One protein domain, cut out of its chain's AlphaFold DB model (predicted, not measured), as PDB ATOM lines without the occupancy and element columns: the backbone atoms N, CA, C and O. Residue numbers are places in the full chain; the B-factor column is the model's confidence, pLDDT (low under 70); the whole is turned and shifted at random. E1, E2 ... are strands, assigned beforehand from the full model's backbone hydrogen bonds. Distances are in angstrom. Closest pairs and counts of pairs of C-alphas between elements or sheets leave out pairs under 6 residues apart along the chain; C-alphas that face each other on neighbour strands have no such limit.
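This is residues 8 to 78 of the 108 residues of the protein "DUF4968 domain-containing protein" of Escherichia coli (UniProt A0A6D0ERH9). Little of this domain is regular: a twisted sheet of four strands forms one end of a flat outline, and a long looped stretch, residues 43 to 78, winds out beside it. The 71 printed residues include no named helix; E1, E2, E3, E4 follow in that order along the chain and across the antiparallel sheet. The class is all strand, with only 28 residues in named elements. The whole is only just compact, close to loose, with a radius of gyration of the C-alphas of 12.9 A and spans of 37 by 29 by 15 A.

Look first at inner strand E3, residues 25 to 33, and edge strand E4, residues 36 to 42: this antiparallel hairpin has N 28 and O 40 2.8 A apart, within hydrogen-bond range. On to E2, residues 16 to 21, a hairpin with E3: N 19 and O 27 are within range at 2.8 A. Edge strand E1, residues 8 to 13, forms a hairpin with E2, N 10 to O 18 within range at 2.8 A; E1 and E4 are apart. The three links, E1 to E2, E2 to E3 and E3 to E4, are tight, and the four strands form a meander, each strand the antiparallel neighbour of the one before.

Find C-alpha 8 at (119.679, 174.148, 159.389), where E1 begins, and C-alpha 42 at (118.773, 187.206, 166.383), where E4 ends. E3 runs 24.9 A, E4 19.6 A.

The farthest C-alphas, Asn 23 and Gln 59, are 37.4 A apart. Residues 51 to 52 pair antiparallel with 66 to 67. The printed part has no cut, and no printed residue is under 70 in pLDDT.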
ATOM      1  N   THR A   8     120.336 174.516 160.644       94.62
ATOM      2  CA  THR A   8     119.679 174.148 159.389       94.62
ATOM      3  C   THR A   8     119.357 175.411 158.607       94.62
ATOM      4  O   THR A   8     119.144 176.472 159.199       94.62
ATOM      5  N   VAL A   9     119.320 175.319 157.279       95.31
ATOM      6  CA  VAL A   9     118.853 176.431 156.442       95.31
ATOM      7  C   VAL A   9     117.358 176.622 156.693       95.31
ATOM      8  O   VAL A   9     116.574 175.687 156.543       95.31
ATOM      9  N   ALA A  10     116.978 177.819 157.132       94.75
ATOM     10  CA  ALA A  10     115.589 178.195 157.382       94.75
ATOM     11  C   ALA A  10     115.007 178.989 156.208       94.75
ATOM     12  O   ALA A  10     113.871 178.742 155.813       94.75
ATOM     13  N   THR A  11     115.798 179.910 155.654       95.38
ATOM     14  CA  THR A  11     115.387 180.785 154.554       95.38
ATOM     15  C   THR A  11     116.559 181.023 153.613       95.38
ATOM     16  O   THR A  11     117.674 181.292 154.060       95.38
ATOM     17  N   GLU A  12     116.282 180.994 152.316       95.56
ATOM     18  CA  GLU A  12     117.157 181.499 151.261       95.56
ATOM     19  C   GLU A  12     116.421 182.637 150.546       95.56
ATOM     20  O   GLU A  12     115.228 182.539 150.255       95.56
ATOM     21  N   SER A  13     117.089 183.765 150.346       93.38
ATOM     22  CA  SER A  13     116.512 184.975 149.758       93.38
ATOM     23  C   SER A  13     117.506 185.629 148.814       93.38
ATOM     24  O   SER A  13     118.691 185.348 148.872       93.38
ATOM     25  N   ALA A  14     117.058 186.560 147.971       92.25
ATOM     26  CA  ALA A  14     117.913 187.144 146.933       92.25
ATOM     27  C   ALA A  14     119.212 187.797 147.452       92.25
ATOM     28  O   ALA A  14     120.182 187.885 146.714       92.25
ATOM     29  N   ASN A  15     119.254 188.239 148.708       92.81
ATOM     30  CA  ASN A  15     120.363 188.998 149.296       92.81
ATOM     31  C   ASN A  15     120.884 188.423 150.623       92.81
ATOM     32  O   ASN A  15     121.779 189.009 151.235       92.81
ATOM     33  N   HIS A  16     120.313 187.322 151.117       96.00
ATOM     34  CA  HIS A  16     120.754 186.713 152.369       96.00
ATOM     35  C   HIS A  16     120.279 185.272 152.528       96.00
ATOM     36  O   HIS A  16     119.317 184.836 151.894       96.00
ATOM     37  N   ILE A  17     120.916 184.573 153.466       97.38
ATOM     38  CA  ILE A  17     120.419 183.320 154.035       97.38
ATOM     39  C   ILE A  17     120.125 183.486 155.522       97.38
ATOM     40  O   ILE A  17     120.791 184.254 156.222       97.38
ATOM     41  N   GLU A  18     119.155 182.727 156.021       97.19
ATOM     42  CA  GLU A  18     118.907 182.568 157.450       97.19
ATOM     43  C   GLU A  18     119.087 181.109 157.865       97.19
ATOM     44  O   GLU A  18     118.485 180.198 157.294       97.19
ATOM     45  N   LEU A  19     119.876 180.897 158.912       96.88
ATOM     46  CA  LEU A  19     120.076 179.607 159.553       96.88
ATOM     47  C   LEU A  19     119.322 179.560 160.878       96.88
ATOM     48  O   LEU A  19     119.438 180.470 161.707       96.88
ATOM     49  N   LEU A  20     118.584 178.478 161.111       96.81
ATOM     50  CA  LEU A  20     118.040 178.151 162.419       96.81
ATOM     51  C   LEU A  20     119.107 177.438 163.240       96.81
ATOM     52  O   LEU A  20     119.459 176.305 162.943       96.81
ATOM     53  N   VAL A  21     119.585 178.090 164.294       95.12
ATOM     54  CA  VAL A  21     120.667 177.589 165.138       95.12
ATOM     55  C   VAL A  21     120.112 177.059 166.457       95.12
ATOM     56  O   VAL A  21     119.358 177.752 167.151       95.12
ATOM     57  N   ASP A  22     120.480 175.823 166.796       92.94
ATOM     58  CA  ASP A  22     120.042 175.078 167.984       92.94
ATOM     59  C   ASP A  22     118.513 175.136 168.204       92.94
ATOM     60  O   ASP A  22     118.031 175.239 169.331       92.94
ATOM     61  N   ASN A  23     117.745 175.114 167.107       92.00
ATOM     62  CA  ASN A  23     116.279 175.195 167.079       92.00
ATOM     63  C   ASN A  23     115.667 176.426 167.791       92.00
ATOM     64  O   ASN A  23     114.487 176.424 168.134       92.00
ATOM     65  N   GLN A  24     116.453 177.484 168.022       93.62
ATOM     66  CA  GLN A  24     116.009 178.656 168.782       93.62
ATOM     67  C   GLN A  24     116.470 179.986 168.179       93.62
ATOM     68  O   GLN A  24     115.712 180.953 168.140       93.62
ATOM     69  N   HIS A  25     117.728 180.084 167.761       95.00
ATOM     70  CA  HIS A  25     118.324 181.340 167.314       95.00
ATOM     71  C   HIS A  25     118.296 181.445 165.790       95.00
ATOM     72  O   HIS A  25     118.222 180.433 165.095       95.00
ATOM     73  N   ARG A  26     118.372 182.667 165.260       96.19
ATOM     74  CA  ARG A  26     118.578 182.893 163.825       96.19
ATOM     75  C   ARG A  26     119.956 183.497 163.611       96.19
ATOM     76  O   ARG A  26     120.276 184.496 164.253       96.19
ATOM     77  N   LEU A  27     120.748 182.904 162.727       96.69
ATOM     78  CA  LEU A  27     121.917 183.554 162.143       96.69
ATOM     79  C   LEU A  27     121.544 183.963 160.726       96.69
ATOM     80  O   LEU A  27     121.239 183.110 159.904       96.69
ATOM     81  N   CYS A  28     121.562 185.257 160.450       97.00
ATOM     82  CA  CYS A  28     121.327 185.810 159.128       97.00
ATOM     83  C   CYS A  28     122.678 186.230 158.545       97.00
ATOM     84  O   CYS A  28     123.419 186.985 159.184       97.00
ATOM     85  N   LEU A  29     122.993 185.752 157.347       98.00
ATOM     86  CA  LEU A  29     124.175 186.152 156.597       98.00
ATOM     87  C   LEU A  29     123.714 186.906 155.351       98.00
ATOM     88  O   LEU A  29     123.158 186.305 154.437       98.00
ATOM     89  N   TYR A  30     123.930 188.219 155.343       97.81
ATOM     90  CA  TYR A  30     123.575 189.098 154.232       97.81
ATOM     91  C   TYR A  30     124.773 189.312 153.316       97.81
ATOM     92  O   TYR A  30     125.868 189.596 153.805       97.81
ATOM     93  N   VAL A  31     124.531 189.269 152.013       98.00
ATOM     94  CA  VAL A  31     125.470 189.698 150.977       98.00
ATOM     95  C   VAL A  31     125.141 191.152 150.645       98.00
ATOM     96  O   VAL A  31     124.135 191.431 149.999       98.00
ATOM     97  N   LEU A  32     125.941 192.086 151.168       97.62
ATOM     98  CA  LEU A  32     125.692 193.523 151.007       97.62
ATOM     99  C   LEU A  32     126.387 194.068 149.759       97.62
ATOM    100  O   LEU A  32     125.761 194.762 148.966       97.62
ATOM    101  N   GLU A  33     127.656 193.707 149.575       98.00
ATOM    102  CA  GLU A  33     128.482 194.052 148.413       98.00
ATOM    103  C   GLU A  33     129.324 192.838 148.001       98.00
ATOM    104  O   GLU A  33     129.420 191.857 148.743       98.00
ATOM    105  N   GLU A  34     129.996 192.927 146.849       97.88
ATOM    106  CA  GLU A  34     130.877 191.865 146.335       97.88
ATOM    107  C   GLU A  34     131.937 191.442 147.361       97.88
ATOM    108  O   GLU A  34     132.328 190.282 147.397       97.88
ATOM    109  N   ASN A  35     132.373 192.352 148.228       97.44
ATOM    110  CA  ASN A  35     133.401 192.124 149.239       97.44
ATOM    111  C   ASN A  35     132.929 192.409 150.678       97.44
ATOM    112  O   ASN A  35     133.760 192.558 151.575       97.44
ATOM    113  N   LEU A  36     131.616 192.513 150.915       97.56
ATOM    114  CA  LEU A  36     131.070 192.875 152.225       97.56
ATOM    115  C   LEU A  36     129.850 192.038 152.571       97.56
ATOM    116  O   LEU A  36     128.768 192.226 152.012       97.56
ATOM    117  N   PHE A  37     130.000 191.165 153.565       98.00
ATOM    118  CA  PHE A  37     128.884 190.416 154.132       98.00
ATOM    119  C   PHE A  37     128.594 190.887 155.558       98.00
ATOM    120  O   PHE A  37     129.491 191.278 156.307       98.00
ATOM    121  N   ARG A  38     127.326 190.804 155.966       97.44
ATOM    122  CA  ARG A  38     126.886 191.102 157.334       97.44
ATOM    123  C   ARG A  38     126.400 189.836 158.014       97.44
ATOM    124  O   ARG A  38     125.434 189.221 157.573       97.44
ATOM    125  N   VAL A  39     127.024 189.511 159.142       97.00
ATOM    126  CA  VAL A  39     126.569 188.455 160.050       97.00
ATOM    127  C   VAL A  39     125.706 189.085 161.137       97.00
ATOM    128  O   VAL A  39     126.153 189.968 161.869       97.00
ATOM    129  N   LEU A  40     124.466 188.624 161.259       95.56
ATOM    130  CA  LEU A  40     123.517 189.077 162.268       95.56
ATOM    131  C   LEU A  40     122.990 187.875 163.046       95.56
ATOM    132  O   LEU A  40     122.544 186.901 162.455       95.56
ATOM    133  N   ILE A  41     122.997 187.946 164.377       94.12
ATOM    134  CA  ILE A  41     122.413 186.902 165.226       94.12
ATOM    135  C   ILE A  41     121.195 187.476 165.942       94.12
ATOM    136  O   ILE A  41     121.327 188.388 166.759       94.12
ATOM    137  N   LYS A  42     120.019 186.904 165.673       95.00
ATOM    138  CA  LYS A  42     118.773 187.206 166.383       95.00
ATOM    139  C   LYS A  42     118.569 186.165 167.484       95.00
ATOM    140  O   LYS A  42     118.427 184.960 167.224       95.00
ATOM    141  N   ARG A  43     118.598 186.594 168.749       93.31
ATOM    142  CA  ARG A  43     118.431 185.674 169.882       93.31
ATOM    143  C   ARG A  43     116.953 185.325 170.011       93.31
ATOM    144  O   ARG A  43     116.148 186.231 170.127       93.31
ATOM    145  N   LYS A  44     116.601 184.031 169.996       93.94
ATOM    146  CA  LYS A  44     115.193 183.592 169.966       93.94
ATOM    147  C   LYS A  44     114.404 184.205 168.794       93.94
ATOM    148  O   LYS A  44     113.216 184.451 168.913       93.94
ATOM    149  N   GLY A  45     115.086 184.489 167.680       92.31
ATOM    150  CA  GLY A  45     114.492 185.161 166.521       92.31
ATOM    151  C   GLY A  45     114.400 186.687 166.626       92.31
ATOM    152  O   GLY A  45     114.046 187.317 165.636       92.31
ATOM    153  N   GLU A  46     114.801 187.296 167.747       94.44
ATOM    154  CA  GLU A  46     114.630 188.732 168.005       94.44
ATOM    155  C   GLU A  46     115.955 189.511 168.086       94.44
ATOM    156  O   GLU A  46     117.015 188.981 168.451       94.44
ATOM    157  N   LEU A  47     115.888 190.804 167.756       93.62
ATOM    158  CA  LEU A  47     116.969 191.763 167.972       93.62
ATOM    159  C   LEU A  47     116.779 192.460 169.318       93.62
ATOM    160  O   LEU A  47     115.723 193.014 169.586       93.62
ATOM    161  N   ALA A  48     117.830 192.488 170.139       90.38
ATOM    162  CA  ALA A  48     117.814 193.270 171.377       90.38
ATOM    163  C   ALA A  48     117.819 194.786 171.105       90.38
ATOM    164  O   ALA A  48     117.268 195.556 171.880       90.38
ATOM    165  N   LEU A  49     118.470 195.199 170.010       91.62
ATOM    166  CA  LEU A  49     118.484 196.566 169.491       91.62
ATOM    167  C   LEU A  49     118.306 196.496 167.976       91.62
ATOM    168  O   LEU A  49     119.217 196.095 167.242       91.62
ATOM    169  N   ASP A  50     117.119 196.871 167.525       93.56
ATOM    170  CA  ASP A  50     116.692 196.832 166.130       93.56
ATOM    171  C   ASP A  50     117.150 198.055 165.323       93.56
ATOM    172  O   ASP A  50     116.994 198.058 164.105       93.56
ATOM    173  N   ARG A  51     117.768 199.057 165.966       95.81
ATOM    174  CA  ARG A  51     118.292 200.269 165.317       95.81
ATOM    175  C   ARG A  51     119.812 200.419 165.428       95.81
ATOM    176  O   ARG A  51     120.463 199.836 166.303       95.81
ATOM    177  N   THR A  52     120.394 201.190 164.512       94.75
ATOM    178  CA  THR A  52     121.826 201.526 164.485       94.75
ATOM    179  C   THR A  52     122.083 202.899 163.861       94.75
ATOM    180  O   THR A  52     121.314 203.343 163.015       94.75
ATOM    181  N   TRP A  53     123.190 203.531 164.258       95.94
ATOM    182  CA  TRP A  53     123.723 204.785 163.701       95.94
ATOM    183  C   TRP A  53     125.071 204.593 163.000       95.94
ATOM    184  O   TRP A  53     125.602 205.515 162.403       95.94
ATOM    185  N   SER A  54     125.650 203.392 163.078       94.25
ATOM    186  CA  SER A  54     127.030 203.148 162.640       94.25
ATOM    187  C   SER A  54     127.135 202.638 161.202       94.25
ATOM    188  O   SER A  54     128.242 202.432 160.717       94.25
ATOM    189  N   ILE A  55     126.008 202.381 160.534       93.62
ATOM    190  CA  ILE A  55     125.961 201.761 159.205       93.62
ATOM    191  C   ILE A  55     125.320 202.735 158.208       93.62
ATOM    192  O   ILE A  55     124.095 202.794 158.075       93.62
ATOM    193  N   ALA A  56     126.164 203.480 157.496       94.25
ATOM    194  CA  ALA A  56     125.793 204.557 156.576       94.25
ATOM    195  C   ALA A  56     126.356 204.295 155.157       94.25
ATOM    196  O   ALA A  56     127.347 204.906 154.773       94.25
ATOM    197  N   PRO A  57     125.785 203.355 154.380       93.25
ATOM    198  CA  PRO A  57     126.306 202.958 153.072       93.25
ATOM    199  C   PRO A  57     126.147 204.026 151.984       93.25
ATOM    200  O   PRO A  57     126.883 203.998 151.007       93.25
ATOM    201  N   ALA A  58     125.197 204.954 152.139       89.69
ATOM    202  CA  ALA A  58     124.913 205.989 151.144       89.69
ATOM    203  C   ALA A  58     125.080 207.400 151.722       89.69
ATOM    204  O   ALA A  58     125.955 208.150 151.303       89.69
ATOM    205  N   GLN A  59     124.244 207.754 152.697       88.81
ATOM    206  CA  GLN A  59     124.272 209.040 153.395       88.81
ATOM    207  C   GLN A  59     124.241 208.819 154.907       88.81
ATOM    208  O   GLN A  59     124.036 207.691 155.364       88.81
ATOM    209  N   ASP A  60     124.430 209.899 155.663       93.25
ATOM    210  CA  ASP A  60     124.425 209.853 157.122       93.25
ATOM    211  C   ASP A  60     123.098 209.311 157.682       93.25
ATOM    212  O   ASP A  60     122.036 209.413 157.054       93.25
ATOM    213  N   VAL A  61     123.166 208.690 158.859       94.00
ATOM    214  CA  VAL A  61     122.007 208.035 159.471       94.00
ATOM    215  C   VAL A  61     121.146 209.074 160.203       94.00
ATOM    216  O   VAL A  61     121.693 209.879 160.957       94.00
ATOM    217  N   PRO A  62     119.804 209.051 160.048       93.06
ATOM    218  CA  PRO A  62     118.907 209.930 160.797       93.06
ATOM    219  C   PRO A  62     119.105 209.845 162.315       93.06
ATOM    220  O   PRO A  62     119.594 208.844 162.844       93.06
ATOM    221  N   TRP A  63     118.657 210.875 163.035       94.56
ATOM    222  CA  TRP A  63     118.787 210.946 164.493       94.56
ATOM    223  C   TRP A  63     118.098 209.778 165.206       94.56
ATOM    224  O   TRP A  63     118.631 209.227 166.167       94.56
ATOM    225  N   GLU A  64     116.947 209.339 164.709       94.88
ATOM    226  CA  GLU A  64     116.231 208.167 165.201       94.88
ATOM    227  C   GLU A  64     116.988 206.849 164.958       94.88
ATOM    228  O   GLU A  64     116.593 205.812 165.486       94.88
ATOM    229  N   GLY A  65     118.073 206.859 164.181       95.50
ATOM    230  CA  GLY A  65     118.790 205.677 163.713       95.50
ATOM    231  C   GLY A  65     118.090 205.048 162.513       95.50
ATOM    232  O   GLY A  65     116.990 205.443 162.137       95.50
ATOM    233  N   ARG A  66     118.685 204.018 161.922       95.44
ATOM    234  CA  ARG A  66     118.034 203.186 160.897       95.44
ATOM    235  C   ARG A  66     117.829 201.768 161.401       95.44
ATOM    236  O   ARG A  66     118.532 201.342 162.317       95.44
ATOM    237  N   HIS A  67     116.909 201.027 160.788       95.25
ATOM    238  CA  HIS A  67     116.723 199.616 161.117       95.25
ATOM    239  C   HIS A  67     117.992 198.810 160.814       95.25
ATOM    240  O   HIS A  67     118.699 199.058 159.840       95.25
ATOM    241  N   ARG A  68     118.311 197.852 161.682       93.38
ATOM    242  CA  ARG A  68     119.542 197.057 161.606       93.38
ATOM    243  C   ARG A  68     119.497 196.024 160.478       93.38
ATOM    244  O   ARG A  68     120.553 195.576 160.040       93.38
ATOM    245  N   ASP A  69     118.309 195.637 160.033       92.62
ATOM    246  CA  ASP A  69     118.094 194.756 158.888       92.62
ATOM    247  C   ASP A  69     117.919 195.510 157.564       92.62
ATOM    248  O   ASP A  69     118.109 194.887 156.524       92.62
ATOM    249  N   ASP A  70     117.684 196.826 157.588       94.19
ATOM    250  CA  ASP A  70     117.585 197.668 156.392       94.19
ATOM    251  C   ASP A  70     118.854 197.571 155.526       94.19
ATOM    252  O   ASP A  70     119.993 197.621 156.008       94.19
ATOM    253  N   LEU A  71     118.615 197.381 154.230       95.50
ATOM    254  CA  LEU A  71     119.614 197.163 153.189       95.50
ATOM    255  C   LEU A  71     119.701 198.338 152.212       95.50
ATOM    256  O   LEU A  71     120.512 198.315 151.290       95.50
ATOM    257  N   SER A  72     118.887 199.376 152.406       94.88
ATOM    258  CA  SER A  72     118.871 200.547 151.536       94.88
ATOM    259  C   SER A  72     120.261 201.181 151.463       94.88
ATOM    260  O   SER A  72     120.896 201.442 152.494       94.88
ATOM    261  N   GLY A  73     120.731 201.421 150.242       94.94
ATOM    262  CA  GLY A  73     122.061 201.958 149.960       94.94
ATOM    263  C   GLY A  73     123.150 200.908 149.719       94.94
ATOM    264  O   GLY A  73     124.230 201.303 149.303       94.94
ATOM    265  N   PHE A  74     122.880 199.616 149.931       96.62
ATOM    266  CA  PHE A  74     123.767 198.533 149.491       96.62
ATOM    267  C   PHE A  74     123.354 198.014 148.110       96.62
ATOM    268  O   PHE A  74     122.164 198.009 147.784       96.62
ATOM    269  N   SER A  75     124.312 197.547 147.309       96.31
ATOM    270  CA  SER A  75     124.034 197.045 145.956       96.31
ATOM    271  C   SER A  75     123.381 195.658 145.941       96.31
ATOM    272  O   SER A  75     122.593 195.381 145.038       96.31
ATOM    273  N   CYS A  76     123.651 194.821 146.951       97.00
ATOM    274  CA  CYS A  76     123.160 193.443 147.070       97.00
ATOM    275  C   CYS A  76     123.393 192.621 145.782       97.00
ATOM    276  O   CYS A  76     122.428 192.285 145.085       97.00
ATOM    277  N   PRO A  77     124.656 192.307 145.432       97.19
ATOM    278  CA  PRO A  77     124.971 191.608 144.192       97.19
ATOM    279  C   PRO A  77     124.416 190.181 144.177       97.19
ATOM    280  O   PRO A  77     124.052 189.608 145.208       97.19
ATOM    281  N   ALA A  78     124.404 189.577 142.989       96.69
ATOM    282  CA  ALA A  78     124.130 188.154 142.858       96.69
ATOM    283  C   ALA A  78     125.216 187.331 143.566       96.69
ATOM    284  O   ALA A  78     126.398 187.673 143.556       96.69
TER     285      ALA A  78